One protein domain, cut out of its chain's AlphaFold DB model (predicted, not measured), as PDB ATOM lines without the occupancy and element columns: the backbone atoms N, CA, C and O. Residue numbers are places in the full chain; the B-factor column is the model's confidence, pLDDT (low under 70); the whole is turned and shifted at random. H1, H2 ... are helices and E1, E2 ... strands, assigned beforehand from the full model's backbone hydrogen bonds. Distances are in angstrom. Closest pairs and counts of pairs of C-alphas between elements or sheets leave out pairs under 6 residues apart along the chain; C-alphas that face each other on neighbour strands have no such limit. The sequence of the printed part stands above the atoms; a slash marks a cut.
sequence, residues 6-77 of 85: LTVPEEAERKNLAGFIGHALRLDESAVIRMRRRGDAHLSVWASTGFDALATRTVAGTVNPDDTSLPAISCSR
ATOM      1  N   LEU A   6     313.618-154.884  22.232       84.50
ATOM      2  CA  LEU A   6     312.329-154.518  22.818       84.50
ATOM      3  C   LEU A   6     311.831-155.703  23.645       84.50
ATOM      4  O   LEU A   6     311.666-156.799  23.114       84.50
ATOM      5  N   THR A   7     311.565-155.483  24.926       86.12
ATOM      6  CA  THR A   7     311.088-156.512  25.852       86.12
ATOM      7  C   THR A   7     309.726-156.111  26.395       86.12
ATOM      8  O   THR A   7     309.590-155.102  27.077       86.12
ATOM      9  N   VAL A   8     308.706-156.915  26.101       87.12
ATOM     10  CA  VAL A   8     307.338-156.741  26.611       87.12
ATOM     11  C   VAL A   8     306.926-158.079  27.232       87.12
ATOM     12  O   VAL A   8     306.650-159.029  26.485       87.12
ATOM     13  N   PRO A   9     306.982-158.207  28.570       84.94
ATOM     14  CA  PRO A   9     306.841-159.497  29.242       84.94
ATOM     15  C   PRO A   9     305.414-160.044  29.146       84.94
ATOM     16  O   PRO A   9     305.230-161.235  28.905       84.94
ATOM     17  N   GLU A  10     304.407-159.178  29.268       86.94
ATOM     18  CA  GLU A  10     303.007-159.595  29.278       86.94
ATOM     19  C   GLU A  10     302.430-159.779  27.873       86.94
ATOM     20  O   GLU A  10     302.539-158.914  27.003       86.94
ATOM     21  N   GLU A  11     301.739-160.898  27.649       87.31
ATOM     22  CA  GLU A  11     301.115-161.197  26.357       87.31
ATOM     23  C   GLU A  11     300.020-160.183  25.984       87.31
ATOM     24  O   GLU A  11     299.906-159.799  24.817       87.31
ATOM     25  N   ALA A  12     299.237-159.722  26.963       88.44
ATOM     26  CA  ALA A  12     298.197-158.717  26.753       88.44
ATOM     27  C   ALA A  12     298.792-157.405  26.214       88.44
ATOM     28  O   ALA A  12     298.302-156.855  25.227       88.44
ATOM     29  N   GLU A  13     299.915-156.974  26.788       87.31
ATOM     30  CA  GLU A  13     300.658-155.789  26.364       87.31
ATOM     31  C   GLU A  13     301.283-155.976  24.977       87.31
ATOM     32  O   GLU A  13     301.225-155.073  24.137       87.31
ATOM     33  N   ARG A  14     301.789-157.180  24.663       88.81
ATOM     34  CA  ARG A  14     302.267-157.505  23.307       88.81
ATOM     35  C   ARG A  14     301.157-157.396  22.262       88.81
ATOM     36  O   ARG A  14     301.402-156.862  21.178       88.81
ATOM     37  N   LYS A  15     299.951-157.886  22.573       89.50
ATOM     38  CA  LYS A  15     298.768-157.772  21.699       89.50
ATOM     39  C   LYS A  15     298.317-156.321  21.559       89.50
ATOM     40  O   LYS A  15     298.010-155.895  20.447       89.50
ATOM     41  N   ASN A  16     298.325-155.557  22.651       90.44
ATOM     42  CA  ASN A  16     297.988-154.134  22.639       90.44
ATOM     43  C   ASN A  16     298.921-153.347  21.708       90.44
ATOM     44  O   ASN A  16     298.456-152.646  20.806       90.44
ATOM     45  N   LEU A  17     300.234-153.534  21.871       88.12
ATOM     46  CA  LEU A  17     301.249-152.891  21.042       88.12
ATOM     47  C   LEU A  17     301.133-153.304  19.567       88.12
ATOM     48  O   LEU A  17     301.197-152.449  18.682       88.12
ATOM     49  N   ALA A  18     300.913-154.592  19.292       89.50
ATOM     50  CA  ALA A  18     300.713-155.085  17.929       89.50
ATOM     51  C   ALA A  18     299.474-154.460  17.268       89.50
ATOM     52  O   ALA A  18     299.549-154.023  16.119       89.50
ATOM     53  N   GLY A  19     298.358-154.358  17.999       91.75
ATOM     54  CA  GLY A  19     297.148-153.686  17.528       91.75
ATOM     55  C   GLY A  19     297.395-152.210  17.219       91.75
ATOM     56  O   GLY A  19     297.013-151.728  16.154       91.75
ATOM     57  N   PHE A  20     298.111-151.504  18.098       90.56
ATOM     58  CA  PHE A  20     298.496-150.109  17.882       90.56
ATOM     59  C   PHE A  20     299.330-149.922  16.603       90.56
ATOM     60  O   PHE A  20     298.989-149.082  15.771       90.56
ATOM     61  N   ILE A  21     300.374-150.734  16.403       90.19
ATOM     62  CA  ILE A  21     301.225-150.670  15.200       90.19
ATOM     63  C   ILE A  21     300.423-151.037  13.943       90.19
ATOM     64  O   ILE A  21     300.576-150.389  12.910       90.19
ATOM     65  N   GLY A  22     299.550-152.045  14.019       90.56
ATOM     66  CA  GLY A  22     298.680-152.441  12.909       90.56
ATOM     67  C   GLY A  22     297.703-151.335  12.500       90.56
ATOM     68  O   GLY A  22     297.498-151.097  11.311       90.56
ATOM     69  N   HIS A  23     297.143-150.609  13.470       89.75
ATOM     70  CA  HIS A  23     296.304-149.445  13.192       89.75
ATOM     71  C   HIS A  23     297.092-148.286  12.579       89.75
ATOM     72  O   HIS A  23     296.601-147.688  11.625       89.75
ATOM     73  N   ALA A  24     298.302-148.007  13.077       88.56
ATOM     74  CA  ALA A  24     299.175-146.981  12.507       88.56
ATOM     75  C   ALA A  24     299.526-147.294  11.043       88.56
ATOM     76  O   ALA A  24     299.354-146.436  10.187       88.56
ATOM     77  N   LEU A  25     299.899-148.545  10.745       88.69
ATOM     78  CA  LEU A  25     300.197-149.007   9.385       88.69
ATOM     79  C   LEU A  25     299.021-148.884   8.421       88.69
ATOM     80  O   LEU A  25     299.209-148.519   7.268       88.69
ATOM     81  N   ARG A  26     297.811-149.219   8.880       86.88
ATOM     82  CA  ARG A  26     296.607-149.117   8.049       86.88
ATOM     83  C   ARG A  26     296.246-147.663   7.741       86.88
ATOM     84  O   ARG A  26     295.607-147.405   6.729       86.88
ATOM     85  N   LEU A  27     296.585-146.746   8.644       87.94
ATOM     86  CA  LEU A  27     296.329-145.324   8.462       87.94
ATOM     87  C   LEU A  27     297.375-144.675   7.549       87.94
ATOM     88  O   LEU A  27     297.018-143.853   6.713       87.94
ATOM     89  N   ASP A  28     298.645-145.039   7.726       83.94
ATOM     90  CA  ASP A  28     299.778-144.517   6.971       83.94
ATOM     91  C   ASP A  28     300.922-145.547   6.953       83.94
ATOM     92  O   ASP A  28     301.549-145.848   7.972       83.94
ATOM     93  N   GLU A  29     301.223-146.084   5.771       82.94
ATOM     94  CA  GLU A  29     302.298-147.066   5.586       82.94
ATOM     95  C   GLU A  29     303.696-146.468   5.818       82.94
ATOM     96  O   GLU A  29     304.642-147.197   6.138       82.94
ATOM     97  N   SER A  30     303.826-145.144   5.692       84.25
ATOM     98  CA  SER A  30     305.057-144.391   5.947       84.25
ATOM     99  C   SER A  30     305.212-143.951   7.405       84.25
ATOM    100  O   SER A  30     306.253-143.389   7.763       84.25
ATOM    101  N   ALA A  31     304.233-144.262   8.267       85.88
ATOM    102  CA  ALA A  31     304.240-143.872   9.669       85.88
ATOM    103  C   ALA A  31     305.541-144.293  10.368       85.88
ATOM    104  O   ALA A  31     306.006-145.435  10.272       85.88
ATOM    105  N   VAL A  32     306.118-143.368  11.131       87.19
ATOM    106  CA  VAL A  32     307.295-143.634  11.962       87.19
ATOM    107  C   VAL A  32     306.839-143.919  13.385       87.19
ATOM    108  O   VAL A  32     306.133-143.120  14.001       87.19
ATOM    109  N   ILE A  33     307.280-145.058  13.915       89.56
ATOM    110  CA  ILE A  33     307.072-145.457  15.301       89.56
ATOM    111  C   ILE A  33     308.300-145.055  16.109       89.56
ATOM    112  O   ILE A  33     309.405-145.549  15.869       89.56
ATOM    113  N   ARG A  34     308.107-144.180  17.094       90.12
ATOM    114  CA  ARG A  34     309.117-143.861  18.106       90.12
ATOM    115  C   ARG A  34     308.764-144.565  19.404       90.12
ATOM    116  O   ARG A  34     307.616-144.573  19.822       90.12
ATOM    117  N   MET A  35     309.761-145.140  20.046       90.62
ATOM    118  CA  MET A  35     309.656-145.900  21.279       90.62
ATOM    119  C   MET A  35     310.680-145.341  22.253       90.62
ATOM    120  O   MET A  35     311.865-145.313  21.931       90.62
ATOM    121  N   ARG A  36     310.239-144.895  23.428       89.69
ATOM    122  CA  ARG A  36     311.137-144.382  24.465       89.69
ATOM    123  C   ARG A  36     310.792-144.943  25.823       89.69
ATOM    124  O   ARG A  36     309.632-144.914  26.243       89.69
ATOM    125  N   ARG A  37     311.814-145.414  26.523       88.69
ATOM    126  CA  ARG A  37     311.690-145.914  27.884       88.69
ATOM    127  C   ARG A  37     311.201-144.801  28.817       88.69
ATOM    128  O   ARG A  37     311.674-143.664  28.776       88.69
ATOM    129  N   ARG A  38     310.227-145.137  29.657       84.56
ATOM    130  CA  ARG A  38     309.627-144.283  30.682       84.56
ATOM    131  C   ARG A  38     309.772-144.992  32.031       84.56
ATOM    132  O   ARG A  38     308.924-145.785  32.418       84.56
ATOM    133  N   GLY A  39     310.862-144.707  32.742       83.56
ATOM    134  CA  GLY A  39     311.206-145.416  33.982       83.56
ATOM    135  C   GLY A  39     311.697-146.842  33.719       83.56
ATOM    136  O   GLY A  39     312.250-147.124  32.659       83.56
ATOM    137  N   ASP A  40     311.512-147.748  34.675       79.06
ATOM    138  CA  ASP A  40     312.161-149.069  34.617       79.06
ATOM    139  C   ASP A  40     311.337-150.152  33.917       79.06
ATOM    140  O   ASP A  40     311.899-151.134  33.446       79.06
ATOM    141  N   ALA A  41     310.020-149.964  33.803       85.12
ATOM    142  CA  ALA A  41     309.106-151.001  33.316       85.12
ATOM    143  C   ALA A  41     308.044-150.499  32.330       85.12
ATOM    144  O   ALA A  41     307.109-151.232  32.021       85.12
ATOM    145  N   HIS A  42     308.149-149.261  31.843       87.62
ATOM    146  CA  HIS A  42     307.198-148.733  30.870       87.62
ATOM    147  C   HIS A  42     307.896-148.167  29.642       87.62
ATOM    148  O   HIS A  42     308.990-147.603  29.700       87.62
ATOM    149  N   LEU A  43     307.194-148.261  28.523       90.19
ATOM    150  CA  LEU A  43     307.577-147.743  27.227       90.19
ATOM    151  C   LEU A  43     306.492-146.788  26.745       90.19
ATOM    152  O   LEU A  43     305.314-147.133  26.726       90.19
ATOM    153  N   SER A  44     306.884-145.592  26.324       90.50
ATOM    154  CA  SER A  44     306.012-144.708  25.554       90.50
ATOM    155  C   SER A  44     306.247-144.951  24.070       90.50
ATOM    156  O   SER A  44     307.385-144.927  23.601       90.50
ATOM    157  N   VAL A  45     305.166-145.213  23.347       91.25
ATOM    158  CA  VAL A  45     305.161-145.484  21.914       91.25
ATOM    159  C   VAL A  45     304.368-144.388  21.229       91.25
ATOM    160  O   VAL A  45     303.210-144.157  21.568       91.25
ATOM    161  N   TRP A  46     304.988-143.735  20.257       91.44
ATOM    162  CA  TRP A  46     304.378-142.702  19.434       91.44
ATOM    163  C   TRP A  46     304.324-143.154  17.986       91.44
ATOM    164  O   TRP A  46     305.285-143.736  17.485       91.44
ATOM    165  N   ALA A  47     303.228-142.829  17.316       88.62
ATOM    166  CA  ALA A  47     303.092-142.924  15.875       88.62
ATOM    167  C   ALA A  47     302.734-141.541  15.329       88.62
ATOM    168  O   ALA A  47     301.710-140.969  15.719       88.62
ATOM    169  N   SER A  48     303.572-141.014  14.439       83.25
ATOM    170  CA  SER A  48     303.176-139.890  13.589       83.25
ATOM    171  C   SER A  48     302.268-140.425  12.493       83.25
ATOM    172  O   SER A  48     302.631-141.379  11.807       83.25
ATOM    173  N   THR A  49     301.088-139.836  12.360       74.12
ATOM    174  CA  THR A  49     300.150-140.154  11.280       74.12
ATOM    175  C   THR A  49     300.262-139.093  10.189       74.12
ATOM    176  O   THR A  49     300.571-137.940  10.494       74.12
ATOM    177  N   GLY A  50     299.958-139.444   8.938       68.69
ATOM    178  CA  GLY A  50     299.954-138.511   7.801       68.69
ATOM    179  C   GLY A  50     298.981-137.321   7.899       68.69
ATOM    180  O   GLY A  50     298.885-136.543   6.959       68.69
ATOM    181  N   PHE A  51     298.265-137.167   9.018       69.50
ATOM    182  CA  PHE A  51     297.366-136.047   9.321       69.50
ATOM    183  C   PHE A  51     297.974-135.037  10.312       69.50
ATOM    184  O   PHE A  51     297.229-134.329  10.985       69.50
ATOM    185  N   ASP A  52     299.297-135.050  10.510       68.25
ATOM    186  CA  ASP A  52     300.004-134.327  11.585       68.25
ATOM    187  C   ASP A  52     299.538-134.696  13.013       68.25
ATOM    188  O   ASP A  52     299.959-134.100  14.006       68.25
ATOM    189  N   ALA A  53     298.694-135.725  13.153       70.00
ATOM    190  CA  ALA A  53     298.219-136.198  14.443       70.00
ATOM    191  C   ALA A  53     299.214-137.196  15.055       70.00
ATOM    192  O   ALA A  53     299.657-138.148  14.402       70.00
ATOM    193  N   LEU A  54     299.529-136.991  16.337       81.06
ATOM    194  CA  LEU A  54     300.399-137.857  17.127       81.06
ATOM    195  C   LEU A  54     299.557-138.829  17.957       81.06
ATOM    196  O   LEU A  54     298.921-138.439  18.938       81.06
ATOM    197  N   ALA A  55     299.585-140.112  17.605       84.25
ATOM    198  CA  ALA A  55     298.984-141.153  18.429       84.25
ATOM    199  C   ALA A  55     300.018-141.667  19.439       84.25
ATOM    200  O   ALA A  55     301.149-141.969  19.065       84.25
ATOM    201  N   THR A  56     299.640-141.782  20.714       87.56
ATOM    202  CA  THR A  56     300.536-142.266  21.778       87.56
ATOM    203  C   THR A  56     299.907-143.418  22.547       87.56
ATOM    204  O   THR A  56     298.722-143.376  22.882       87.56
ATOM    205  N   ARG A  57     300.711-144.424  22.890       90.31
ATOM    206  CA  ARG A  57     300.347-145.504  23.811       90.31
ATOM    207  C   ARG A  57     301.472-145.722  24.819       90.31
ATOM    208  O   ARG A  57     302.643-145.643  24.467       90.31
ATOM    209  N   THR A  58     301.116-145.992  26.073       90.56
ATOM    210  CA  THR A  58     302.071-146.501  27.069       90.56
ATOM    211  C   THR A  58     301.864-148.001  27.199       90.56
ATOM    212  O   THR A  58     300.717-148.432  27.273       90.56
ATOM    213  N   VAL A  59     302.956-148.759  27.185       88.62
ATOM    214  CA  VAL A  59     302.972-150.226  27.259       88.62
ATOM    215  C   VAL A  59     303.922-150.639  28.377       88.62
ATOM    216  O   VAL A  59     304.979-150.018  28.529       88.62
ATOM    217  N   ALA A  60     303.575-151.662  29.156       87.81
ATOM    218  CA  ALA A  60     304.503-152.216  30.142       87.81
ATOM    219  C   ALA A  60     305.612-153.011  29.429       87.81
ATOM    220  O   ALA A  60     305.357-153.992  28.730       87.81
ATOM    221  N   GLY A  61     306.858-152.568  29.565       86.31
ATOM    222  CA  GLY A  61     308.007-153.120  28.857       86.31
ATOM    223  C   GLY A  61     309.203-152.171  28.823       86.31
ATOM    224  O   GLY A  61     309.151-151.044  29.318       86.31
ATOM    225  N   THR A  62     310.294-152.631  28.220       85.81
ATOM    226  CA  THR A  62     311.558-151.899  28.098       85.81
ATOM    227  C   THR A  62     312.062-151.916  26.658       85.81
ATOM    228  O   THR A  62     311.787-152.836  25.891       85.81
ATOM    229  N   VAL A  63     312.798-150.876  26.270       86.19
ATOM    230  CA  VAL A  63     313.484-150.791  24.975       86.19
ATOM    231  C   VAL A  63     314.930-150.379  25.219       86.19
ATOM    232  O   VAL A  63     315.188-149.532  26.071       86.19
ATOM    233  N   ASN A  64     315.864-150.975  24.490       81.94
ATOM    234  CA  ASN A  64     317.274-150.606  24.486       81.94
ATOM    235  C   ASN A  64     317.716-150.437  23.025       81.94
ATOM    236  O   ASN A  64     317.553-151.384  22.254       81.94
ATOM    237  N   PRO A  65     318.239-149.275  22.602       84.25
ATOM    238  CA  PRO A  65     318.497-148.067  23.390       84.25
ATOM    239  C   PRO A  65     317.213-147.358  23.836       84.25
ATOM    240  O   PRO A  65     316.170-147.498  23.195       84.25
ATOM    241  N   ASP A  66     317.330-146.574  24.917       84.12
ATOM    242  CA  ASP A  66     316.231-145.901  25.635       84.12
ATOM    243  C   ASP A  66     315.323-145.029  24.754       84.12
ATOM    244  O   ASP A  66     314.210-144.713  25.164       84.12
ATOM    245  N   ASP A  67     315.775-144.642  23.561       85.00
ATOM    246  CA  ASP A  67     314.986-143.963  22.538       85.00
ATOM    247  C   ASP A  67     315.313-144.557  21.166       85.00
ATOM    248  O   ASP A  67     316.467-144.594  20.731       85.00
ATOM    249  N   THR A  68     314.288-145.062  20.492       85.00
ATOM    250  CA  THR A  68     314.410-145.800  19.240       85.00
ATOM    251  C   THR A  68     313.280-145.415  18.292       85.00
ATOM    252  O   THR A  68     312.109-145.539  18.632       85.00
ATOM    253  N   SER A  69     313.617-145.016  17.063       86.25
ATOM    254  CA  SER A  69     312.648-144.748  15.992       86.25
ATOM    255  C   SER A  69     312.833-145.698  14.807       86.25
ATOM    256  O   SER A  69     313.957-145.923  14.339       86.25
ATOM    257  N   LEU A  70     311.733-146.304  14.351       88.19
ATOM    258  CA  LEU A  70     311.688-147.218  13.207       88.19
ATOM    259  C   LEU A  70     310.457-146.911  12.335       88.19
ATOM    260  O   LEU A  70     309.421-146.533  12.880       88.19
ATOM    261  N   PRO A  71     310.492-147.184  11.022       86.06
ATOM    262  CA  PRO A  71     309.276-147.246  10.214       86.06
ATOM    263  C   PRO A  71     308.302-148.300  10.757       86.06
ATOM    264  O   PRO A  71     308.728-149.387  11.172       86.06
ATOM    265  N   ALA A  72     306.999-148.028  10.708       82.12
ATOM    266  CA  ALA A  72     305.966-148.929  11.217       82.12
ATOM    267  C   ALA A  72     306.021-150.313  10.544       82.12
ATOM    268  O   ALA A  72     305.868-151.336  11.214       82.12
ATOM    269  N   ILE A  73     306.366-150.368   9.252       82.69
ATOM    270  CA  ILE A  73     306.512-151.626   8.502       82.69
ATOM    271  C   ILE A  73     307.711-152.454   8.977       82.69
ATOM    272  O   ILE A  73     307.660-153.683   9.033       82.69
ATOM    273  N   SER A  74     308.804-151.793   9.359       83.25
ATOM    274  CA  SER A  74     309.958-152.461   9.960       83.25
ATOM    275  C   SER A  74     309.640-152.930  11.378       83.25
ATOM    276  O   SER A  74     310.090-154.005  11.778       83.25
ATOM    277  N   CYS A  75     308.838-152.159  12.117       80.00
ATOM    278  CA  CYS A  75     308.384-152.501  13.460       80.00
ATOM    279  C   CYS A  75     307.496-153.757  13.454       80.00
ATOM    280  O   CYS A  75     307.775-154.698  14.197       80.00
ATOM    281  N   SER A  76     306.501-153.835  12.563       80.50
ATOM    282  CA  SER A  76     305.600-154.996  12.466       80.50
ATOM    283  C   SER A  76     306.333-156.284  12.072       80.50
ATOM    284  O   SER A  76     306.155-157.320  12.713       80.50
ATOM    285  N   ARG A  77     307.232-156.217  11.080       82.44
ATOM    286  CA  ARG A  77     308.042-157.364  10.615       82.44
ATOM    287  C   ARG A  77     309.043-157.873  11.647       82.44
ATOM    288  O   ARG A  77     309.420-159.042  11.622       82.44
TER     289      ARG A  77
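What this domain is: This is residues 6 to 77 of the 85 residues of an uncharacterized protein of Rhodococcus sp. P27 (UniProt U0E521). A strongly twisted sheet of four strands is covered on one face by the long helix H1, which runs along the strands, and by the short closing helix H2 near one end of that face, while the other face is bare. The short strand E4 crosses near the other end of the sheet, and residues 6 to 7 pair with it. The printed part has 72 residues, with two named helices and five named strands in the order H1, E1, E2, E3, E4, E5, H2; the class is mixed, helices and strands. The sheet runs E3, E2, E1, E5, all antiparallel. The whole is compact, with a radius of gyration of the C-alphas of 11.3 A and spans of 32 by 22 by 19 A.

Where its parts are: The printed part begins at Leu 6, C-alpha at (312.329, -154.518, 22.818). H1, residues 11 to 27, is 24.4 A long and begins at C-alpha 11, (301.115, -161.197, 26.357). E1, residues 32 to 38, is 18.9 A long; E2, residues 42 to 48, and E3, residues 54 to 60, are 19.8 A each. E4 is residues 62 to 64, 6.9 A, and E5 residues 67 to 71, 14.0 A. H2, residues 72 to 77, 8.7 A, ends at C-alpha 77, (308.042, -157.364, 10.615).

How they stand to each other: E1, E2 and E3 form a meander, each strand the antiparallel neighbour of the one before, with hairpins E1 and E2, and E2 and E3. N 36 and O 44 are 2.9 A apart between E1 and E2, and N 45 and O 57 are 2.8 A apart between E2 and E3, both within hydrogen-bond range. E5 is the antiparallel neighbour of E1 at 160 degrees, with N 35 and O 68 2.8 A apart, within hydrogen-bond range. The two helices on one face of the sheet give two layers. H1 has a height over the sheet of 8.9 A and is over E3, E2 and, only just, E1, with 3 C-alphas; on the local plane it stands at 0 degrees to E2, along the strands. The closest C-alphas of H1 and E3 are those of Glu 13 and Val 59, 6.1 A apart. H2, on the same face at a height of 7.6 A, is over none of the strands, only just, with 2 C-alphas falling on E5. With residues 18 to 25 alone, H1 touches H2, opposite ways at a steep tilt of 50 degrees; their closest C-alphas, of Leu 25 and Ala 72, are 6.1 A apart. E4 pairs with no named strand; it runs on into E5 across a break of 2 residues, at 85 degrees. In H1 and H2 every O i to N i+4 pair is within hydrogen-bond range.

The domain as a whole: The two C-alphas farthest apart, of Pro 9 and Phe 51, are 32.2 A apart. The printed part has no cut, and the links between named elements are tight. The mean pLDDT of the printed part is 85.6; residues 50 to 52, between E2 and E3, are under 70.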